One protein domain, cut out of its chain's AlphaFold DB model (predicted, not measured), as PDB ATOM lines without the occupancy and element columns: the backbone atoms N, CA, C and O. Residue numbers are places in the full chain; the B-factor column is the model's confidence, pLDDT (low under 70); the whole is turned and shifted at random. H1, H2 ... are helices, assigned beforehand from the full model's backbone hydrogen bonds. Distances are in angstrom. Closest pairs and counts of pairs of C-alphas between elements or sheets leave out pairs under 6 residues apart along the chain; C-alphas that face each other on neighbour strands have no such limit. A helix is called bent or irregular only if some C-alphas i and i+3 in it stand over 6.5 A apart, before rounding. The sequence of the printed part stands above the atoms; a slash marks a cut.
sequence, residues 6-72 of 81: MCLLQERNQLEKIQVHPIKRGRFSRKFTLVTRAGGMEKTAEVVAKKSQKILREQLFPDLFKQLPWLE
ATOM      1  N   MET A   6     206.254 186.038 213.438       93.12
ATOM      2  CA  MET A   6     205.413 185.501 214.516       93.12
ATOM      3  C   MET A   6     204.348 184.520 214.017       93.12
ATOM      4  O   MET A   6     204.121 183.497 214.652       93.12
ATOM      5  N   CYS A   7     203.711 184.807 212.881       92.31
ATOM      6  CA  CYS A   7     202.712 183.910 212.300       92.31
ATOM      7  C   CYS A   7     203.360 182.617 211.784       92.31
ATOM      8  O   CYS A   7     202.800 181.541 211.949       92.31
ATOM      9  N   LEU A   8     204.567 182.707 211.213       93.19
ATOM     10  CA  LEU A   8     205.334 181.524 210.812       93.19
ATOM     11  C   LEU A   8     205.731 180.662 212.018       93.19
ATOM     12  O   LEU A   8     205.652 179.442 211.946       93.19
ATOM     13  N   LEU A   9     206.108 181.288 213.137       93.25
ATOM     14  CA  LEU A   9     206.429 180.578 214.377       93.25
ATOM     15  C   LEU A   9     205.215 179.831 214.962       93.25
ATOM     16  O   LEU A   9     205.364 178.725 215.487       93.25
ATOM     17  N   GLN A  10     204.021 180.429 214.883       92.50
ATOM     18  CA  GLN A  10     202.770 179.800 215.327       92.50
ATOM     19  C   GLN A  10     202.456 178.539 214.512       92.50
ATOM     20  O   GLN A  10     202.090 177.518 215.085       92.50
ATOM     21  N   GLU A  11     202.707 178.583 213.204       91.38
ATOM     22  CA  GLU A  11     202.464 177.482 212.267       91.38
ATOM     23  C   GLU A  11     203.727 176.667 211.949       91.38
ATOM     24  O   GLU A  11     203.829 176.058 210.885       91.38
ATOM     25  N   ARG A  12     204.710 176.628 212.862       86.75
ATOM     26  CA  ARG A  12     206.034 176.024 212.606       86.75
ATOM     27  C   ARG A  12     205.992 174.573 212.104       86.75
ATOM     28  O   ARG A  12     206.867 174.162 211.353       86.75
ATOM     29  N   ASN A  13     204.957 173.817 212.471       88.25
ATOM     30  CA  ASN A  13     204.762 172.424 212.049       88.25
ATOM     31  C   ASN A  13     204.293 172.289 210.588       88.25
ATOM     32  O   ASN A  13     204.256 171.187 210.048       88.25
ATOM     33  N   GLN A  14     203.887 173.390 209.952       89.56
ATOM     34  CA  GLN A  14     203.431 173.419 208.563       89.56
ATOM     35  C   GLN A  14     204.506 173.940 207.600       89.56
ATOM     36  O   GLN A  14     204.270 173.960 206.394       89.56
ATOM     37  N   LEU A  15     205.679 174.350 208.104       89.06
ATOM     38  CA  LEU A  15     206.732 174.975 207.295       89.06
ATOM     39  C   LEU A  15     207.250 174.066 206.178       89.06
ATOM     40  O   LEU A  15     207.534 174.556 205.092       89.06
ATOM     41  N   GLU A  16     207.269 172.750 206.389       89.56
ATOM     42  CA  GLU A  16     207.654 171.768 205.365       89.56
ATOM     43  C   GLU A  16     206.677 171.709 204.177       89.56
ATOM     44  O   GLU A  16     207.017 171.207 203.108       89.56
ATOM     45  N   LYS A  17     205.452 172.224 204.347       92.75
ATOM     46  CA  LYS A  17     204.383 172.196 203.335       92.75
ATOM     47  C   LYS A  17     204.237 173.516 202.583       92.75
ATOM     48  O   LYS A  17     203.359 173.631 201.729       92.75
ATOM     49  N   ILE A  18     205.046 174.524 202.909       91.81
ATOM     50  CA  ILE A  18     204.969 175.854 202.303       91.81
ATOM     51  C   ILE A  18     206.347 176.347 201.872       91.81
ATOM     52  O   ILE A  18     207.379 175.919 202.375       91.81
ATOM     53  N   GLN A  19     206.361 177.307 200.953       92.31
ATOM     54  CA  GLN A  19     207.570 178.041 200.597       92.31
ATOM     55  C   GLN A  19     207.496 179.452 201.168       92.31
ATOM     56  O   GLN A  19     206.514 180.172 200.968       92.31
ATOM     57  N   VAL A  20     208.548 179.853 201.877       93.44
ATOM     58  CA  VAL A  20     208.652 181.182 202.478       93.44
ATOM     59  C   VAL A  20     209.764 181.950 201.781       93.44
ATOM     60  O   VAL A  20     210.920 181.535 201.781       93.44
ATOM     61  N   HIS A  21     209.415 183.101 201.214       92.81
ATOM     62  CA  HIS A  21     210.360 183.973 200.525       92.81
ATOM     63  C   HIS A  21     210.338 185.384 201.123       92.81
ATOM     64  O   HIS A  21     209.259 185.890 201.446       92.81
ATOM     65  N   PRO A  22     211.502 186.048 201.239       92.06
ATOM     66  CA  PRO A  22     211.556 187.434 201.674       92.06
ATOM     67  C   PRO A  22     210.913 188.356 200.634       92.06
ATOM     68  O   PRO A  22     211.064 188.173 199.421       92.06
ATOM     69  N   ILE A  23     210.236 189.399 201.112       90.19
ATOM     70  CA  ILE A  23     209.753 190.487 200.260       90.19
ATOM     71  C   ILE A  23     210.967 191.312 199.812       90.19
ATOM     72  O   ILE A  23     211.646 191.921 200.632       90.19
ATOM     73  N   LYS A  24     211.251 191.318 198.504       89.06
ATOM     74  CA  LYS A  24     212.453 191.958 197.928       89.06
ATOM     75  C   LYS A  24     212.305 193.460 197.655       89.06
ATOM     76  O   LYS A  24     213.301 194.130 197.403       89.06
ATOM     77  N   ARG A  25     211.074 193.985 197.629       89.81
ATOM     78  CA  ARG A  25     210.766 195.396 197.338       89.81
ATOM     79  C   ARG A  25     209.733 195.922 198.327       89.81
ATOM     80  O   ARG A  25     208.727 195.262 198.566       89.81
ATOM     81  N   GLY A  26     209.973 197.123 198.845       82.69
ATOM     82  CA  GLY A  26     209.211 197.676 199.964       82.69
ATOM     83  C   GLY A  26     209.667 197.093 201.304       82.69
ATOM     84  O   GLY A  26     210.161 195.968 201.370       82.69
ATOM     85  N   ARG A  27     209.534 197.876 202.378       80.06
ATOM     86  CA  ARG A  27     209.882 197.450 203.738       80.06
ATOM     87  C   ARG A  27     208.636 197.520 204.606       80.06
ATOM     88  O   ARG A  27     208.070 198.591 204.790       80.06
ATOM     89  N   PHE A  28     208.236 196.373 205.138       86.75
ATOM     90  CA  PHE A  28     207.130 196.261 206.080       86.75
ATOM     91  C   PHE A  28     207.695 195.908 207.448       86.75
ATOM     92  O   PHE A  28     208.568 195.048 207.562       86.75
ATOM     93  N   SER A  29     207.198 196.566 208.486       87.62
ATOM     94  CA  SER A  29     207.501 196.228 209.870       87.62
ATOM     95  C   SER A  29     206.201 195.961 210.618       87.62
ATOM     96  O   SER A  29     205.153 196.532 210.315       87.62
ATOM     97  N   ARG A  30     206.261 195.061 211.597       89.81
ATOM     98  CA  ARG A  30     205.164 194.814 212.530       89.81
ATOM     99  C   ARG A  30     205.739 194.794 213.935       89.81
ATOM    100  O   ARG A  30     206.607 193.978 214.230       89.81
ATOM    101  N   LYS A  31     205.263 195.704 214.784       91.19
ATOM    102  CA  LYS A  31     205.689 195.818 216.182       91.19
ATOM    103  C   LYS A  31     204.775 194.973 217.067       91.19
ATOM    104  O   LYS A  31     203.558 194.999 216.901       91.19
ATOM    105  N   PHE A  32     205.363 194.235 218.004       90.44
ATOM    106  CA  PHE A  32     204.625 193.586 219.085       90.44
ATOM    107  C   PHE A  32     204.783 194.441 220.343       90.44
ATOM    108  O   PHE A  32     205.906 194.726 220.757       90.44
ATOM    109  N   THR A  33     203.678 194.925 220.905       91.62
ATOM    110  CA  THR A  33     203.696 195.893 222.011       91.62
ATOM    111  C   THR A  33     202.861 195.378 223.166       91.62
ATOM    112  O   THR A  33     201.715 194.974 222.980       91.62
ATOM    113  N   LEU A  34     203.445 195.411 224.360       91.81
ATOM    114  CA  LEU A  34     202.723 195.192 225.600       91.81
ATOM    115  C   LEU A  34     202.216 196.542 226.101       91.81
ATOM    116  O   LEU A  34     203.002 197.462 226.306       91.81
ATOM    117  N   VAL A  35     200.908 196.649 226.298       90.88
ATOM    118  CA  VAL A  35     200.259 197.869 226.779       90.88
ATOM    119  C   VAL A  35     199.711 197.611 228.172       90.88
ATOM    120  O   VAL A  35     199.125 196.559 228.432       90.88
ATOM    121  N   THR A  36     199.889 198.577 229.068       89.81
ATOM    122  CA  THR A  36     199.290 198.561 230.405       89.81
ATOM    123  C   THR A  36     198.661 199.912 230.721       89.81
ATOM    124  O   THR A  36     198.875 200.893 230.009       89.81
ATOM    125  N   ARG A  37     197.826 199.952 231.762       91.44
ATOM    126  CA  ARG A  37     197.205 201.194 232.226       91.44
ATOM    127  C   ARG A  37     198.260 202.101 232.869       91.44
ATOM    128  O   ARG A  37     199.032 201.626 233.701       91.44
ATOM    129  N   ALA A  38     198.235 203.388 232.523       85.56
ATOM    130  CA  ALA A  38     199.091 204.417 233.120       85.56
ATOM    131  C   ALA A  38     198.912 204.497 234.646       85.56
ATOM    132  O   ALA A  38     197.785 204.371 235.136       85.56
ATOM    133  N   GLY A  39     200.011 204.673 235.389       81.31
ATOM    134  CA  GLY A  39     200.007 204.652 236.859       81.31
ATOM    135  C   GLY A  39     199.747 203.266 237.462       81.31
ATOM    136  O   GLY A  39     199.512 203.141 238.662       81.31
ATOM    137  N   GLY A  40     199.740 202.223 236.626       79.31
ATOM    138  CA  GLY A  40     199.553 200.834 237.023       79.31
ATOM    139  C   GLY A  40     200.874 200.074 237.171       79.31
ATOM    140  O   GLY A  40     201.857 200.554 237.725       79.31
ATOM    141  N   MET A  41     200.892 198.837 236.667       83.12
ATOM    142  CA  MET A  41     201.996 197.880 236.809       83.12
ATOM    143  C   MET A  41     203.151 198.114 235.814       83.12
ATOM    144  O   MET A  41     203.600 197.176 235.159       83.12
ATOM    145  N   GLU A  42     203.641 199.343 235.677       83.94
ATOM    146  CA  GLU A  42     204.632 199.723 234.652       83.94
ATOM    147  C   GLU A  42     205.916 198.881 234.732       83.94
ATOM    148  O   GLU A  42     206.348 198.294 233.738       83.94
ATOM    149  N   LYS A  43     206.464 198.707 235.941       86.50
ATOM    150  CA  LYS A  43     207.633 197.841 236.175       86.50
ATOM    151  C   LYS A  43     207.355 196.383 235.809       86.50
ATOM    152  O   LYS A  43     208.200 195.714 235.221       86.50
ATOM    153  N   THR A  44     206.170 195.873 236.138       90.94
ATOM    154  CA  THR A  44     205.784 194.501 235.780       90.94
ATOM    155  C   THR A  44     205.648 194.357 234.270       90.94
ATOM    156  O   THR A  44     206.092 193.353 233.724       90.94
ATOM    157  N   ALA A  45     205.086 195.356 233.586       91.38
ATOM    158  CA  ALA A  45     204.974 195.374 232.133       91.38
ATOM    159  C   ALA A  45     206.357 195.289 231.483       91.38
ATOM    160  O   ALA A  45     206.588 194.446 230.620       91.38
ATOM    161  N   GLU A  46     207.307 196.095 231.954       90.50
ATOM    162  CA  GLU A  46     208.685 196.061 231.475       90.50
ATOM    163  C   GLU A  46     209.326 194.678 231.682       90.50
ATOM    164  O   GLU A  46     209.912 194.110 230.756       90.50
ATOM    165  N   VAL A  47     209.161 194.091 232.873       93.75
ATOM    166  CA  VAL A  47     209.671 192.746 233.188       93.75
ATOM    167  C   VAL A  47     209.044 191.688 232.283       93.75
ATOM    168  O   VAL A  47     209.760 190.821 231.775       93.75
ATOM    169  N   VAL A  48     207.731 191.743 232.058       94.88
ATOM    170  CA  VAL A  48     207.024 190.812 231.170       94.88
ATOM    171  C   VAL A  48     207.525 190.973 229.740       94.88
ATOM    172  O   VAL A  48     207.910 189.980 229.134       94.88
ATOM    173  N   ALA A  49     207.621 192.200 229.222       94.06
ATOM    174  CA  ALA A  49     208.118 192.458 227.875       94.06
ATOM    175  C   ALA A  49     209.545 191.919 227.681       94.06
ATOM    176  O   ALA A  49     209.800 191.188 226.722       94.06
ATOM    177  N   LYS A  50     210.456 192.195 228.625       94.50
ATOM    178  CA  LYS A  50     211.839 191.687 228.598       94.50
ATOM    179  C   LYS A  50     211.893 190.160 228.668       94.50
ATOM    180  O   LYS A  50     212.624 189.536 227.899       94.50
ATOM    181  N   LYS A  51     211.102 189.533 229.546       95.88
ATOM    182  CA  LYS A  51     211.035 188.065 229.644       95.88
ATOM    183  C   LYS A  51     210.462 187.435 228.378       95.88
ATOM    184  O   LYS A  51     211.029 186.461 227.891       95.88
ATOM    185  N   SER A  52     209.393 187.993 227.817       95.31
ATOM    186  CA  SER A  52     208.808 187.522 226.561       95.31
ATOM    187  C   SER A  52     209.804 187.625 225.409       95.31
ATOM    188  O   SER A  52     209.966 186.655 224.675       95.31
ATOM    189  N   GLN A  53     210.521 188.747 225.280       94.88
ATOM    190  CA  GLN A  53     211.584 188.898 224.279       94.88
ATOM    191  C   GLN A  53     212.675 187.840 224.453       94.88
ATOM    192  O   GLN A  53     213.063 187.204 223.476       94.88
ATOM    193  N   LYS A  54     213.125 187.603 225.691       96.25
ATOM    194  CA  LYS A  54     214.132 186.581 225.994       96.25
ATOM    195  C   LYS A  54     213.669 185.182 225.578       96.25
ATOM    196  O   LYS A  54     214.397 184.492 224.876       96.25
ATOM    197  N   ILE A  55     212.454 184.787 225.963       96.38
ATOM    198  CA  ILE A  55     211.873 183.481 225.607       96.38
ATOM    199  C   ILE A  55     211.766 183.339 224.087       96.38
ATOM    200  O   ILE A  55     212.198 182.335 223.527       96.38
ATOM    201  N   LEU A  56     211.232 184.356 223.407       95.44
ATOM    202  CA  LEU A  56     211.105 184.335 221.953       95.44
ATOM    203  C   LEU A  56     212.477 184.173 221.289       95.44
ATOM    204  O   LEU A  56     212.635 183.276 220.467       95.44
ATOM    205  N   ARG A  57     213.468 184.981 221.680       95.31
ATOM    206  CA  ARG A  57     214.808 184.981 221.082       95.31
ATOM    207  C   ARG A  57     215.582 183.693 221.340       95.31
ATOM    208  O   ARG A  57     216.238 183.196 220.435       95.31
ATOM    209  N   GLU A  58     215.546 183.186 222.566       96.12
ATOM    210  CA  GLU A  58     216.451 182.118 223.006       96.12
ATOM    211  C   GLU A  58     215.829 180.725 222.910       96.12
ATOM    212  O   GLU A  58     216.563 179.746 222.854       96.12
ATOM    213  N   GLN A  59     214.497 180.620 222.894       95.69
ATOM    214  CA  GLN A  59     213.815 179.325 222.983       95.69
ATOM    215  C   GLN A  59     212.954 179.020 221.762       95.69
ATOM    216  O   GLN A  59     212.898 177.873 221.342       95.69
ATOM    217  N   LEU A  60     212.266 180.018 221.194       94.38
ATOM    218  CA  LEU A  60     211.245 179.760 220.174       94.38
ATOM    219  C   LEU A  60     211.735 180.037 218.748       94.38
ATOM    220  O   LEU A  60     211.596 179.198 217.862       94.38
ATOM    221  N   PHE A  61     212.323 181.208 218.509       95.31
ATOM    222  CA  PHE A  61     212.811 181.598 217.187       95.31
ATOM    223  C   PHE A  61     214.030 180.823 216.661       95.31
ATOM    224  O   PHE A  61     214.110 180.699 215.437       95.31
ATOM    225  N   PRO A  62     214.938 180.255 217.485       94.81
ATOM    226  CA  PRO A  62     216.062 179.481 216.959       94.81
ATOM    227  C   PRO A  62     215.634 178.334 216.037       94.81
ATOM    228  O   PRO A  62     216.285 178.085 215.026       94.81
ATOM    229  N   ASP A  63     214.511 177.672 216.321       91.38
ATOM    230  CA  ASP A  63     214.001 176.595 215.465       91.38
ATOM    231  C   ASP A  63     213.463 177.107 214.126       91.38
ATOM    232  O   ASP A  63     213.620 176.446 213.098       91.38
ATOM    233  N   LEU A  64     212.889 178.312 214.112       93.44
ATOM    234  CA  LEU A  64     212.467 178.971 212.880       93.44
ATOM    235  C   LEU A  64     213.679 179.410 212.042       93.44
ATOM    236  O   LEU A  64     213.666 179.259 210.823       93.44
ATOM    237  N   PHE A  65     214.745 179.905 212.679       94.75
ATOM    238  CA  PHE A  65     215.969 180.331 211.993       94.75
ATOM    239  C   PHE A  65     216.739 179.170 211.368       94.75
ATOM    240  O   PHE A  65     217.287 179.334 210.284       94.75
ATOM    241  N   LYS A  66     216.718 177.977 211.975       92.38
ATOM    242  CA  LYS A  66     217.286 176.769 211.348       92.38
ATOM    243  C   LYS A  66     216.660 176.481 209.979       92.38
ATOM    244  O   LYS A  66     217.360 176.048 209.071       92.38
ATOM    245  N   GLN A  67     215.359 176.734 209.830       91.44
ATOM    246  CA  GLN A  67     214.632 176.514 208.575       91.44
ATOM    247  C   GLN A  67     214.707 177.724 207.632       91.44
ATOM    248  O   GLN A  67     214.730 177.565 206.414       91.44
ATOM    249  N   LEU A  68     214.758 178.941 208.184       93.69
ATOM    250  CA  LEU A  68     214.774 180.204 207.442       93.69
ATOM    251  C   LEU A  68     215.893 181.132 207.960       93.69
ATOM    252  O   LEU A  68     215.596 182.132 208.620       93.69
ATOM    253  N   PRO A  69     217.178 180.860 207.648       93.62
ATOM    254  CA  PRO A  69     218.309 181.568 208.267       93.62
ATOM    255  C   PRO A  69     218.332 183.074 207.994       93.62
ATOM    256  O   PRO A  69     218.720 183.873 208.839       93.62
ATOM    257  N   TRP A  70     217.850 183.486 206.819       93.12
ATOM    258  CA  TRP A  70     217.772 184.897 206.436       93.12
ATOM    259  C   TRP A  70     216.857 185.724 207.353       93.12
ATOM    260  O   TRP A  70     216.975 186.947 207.384       93.12
ATOM    261  N   LEU A  71     215.944 185.085 208.091       93.12
ATOM    262  CA  LEU A  71     214.968 185.763 208.940       93.12
ATOM    263  C   LEU A  71     215.607 186.376 210.189       93.12
ATOM    264  O   LEU A  71     215.134 187.409 210.661       93.12
ATOM    265  N   GLU A  72     216.682 185.778 210.705       93.44
ATOM    266  CA  GLU A  72     217.339 186.201 211.947       93.44
ATOM    267  C   GLU A  72     217.775 187.670 211.894       93.44
ATOM    268  O   GLU A  72     217.513 188.443 212.813       93.44
TER     269      GLU A  72
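Overview. This is residues 6 to 72 of the 81 residues of an uncharacterized protein of Methylocystaceae bacterium (UniProt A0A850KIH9). One long helix, H3, makes the length, with short H1, H2 and H4 gathered round its last part. Residues 18 to 41 loop out and run to H3's beginning; residues 23 to 29 stick out. The printed part has 67 residues, 41 of them in the named helices H1, H2, H3 and H4, in that order along the chain, with no named strand; the class is all helix, and the whole is loose, with a radius of gyration of the C-alphas of 15.4 A and spans of 46 by 28 by 17 A.

Along the chain. H1, residues 6 to 10, begins at C-alpha 6 (205.413, 185.501, 214.516). H2, residues 12 to 17, is irregular: C-alphas 13 and 16 are 7.3 A apart. H3, residues 42 to 67, 36.3 A long, has a 36 degrees kink near residue 61 and is only just irregular: C-alphas 58 and 61 are 6.9 A apart. H4, residues 69 to 72, ends at C-alpha 72 (217.339, 186.201, 211.947).

Arrangement. H3 touches H1 with residues 60 to 64 alone; the closest C-alphas, of Leu 9 and Leu 64, are 6.4 A apart. H2 and H4 are each close to H3 but not clearly touching, the closest C-alphas being Arg 12 and Leu 64, 7.1 A, and Phe 65 and Glu 72, 6.0 A. O i to N i+4 pairs are within hydrogen-bond range throughout H1, in 17 of 22 in H3 and 0 of 2 in H2, where 2 of 3 O i to N i+3 pairs are; H4 is too short.

Size, cuts and confidence. The farthest C-alphas, of Lys 17 and Gly 39, are 46.9 A apart. The printed part has no cut, H2 to H3 is a long link, and no printed residue is under 70 in pLDDT.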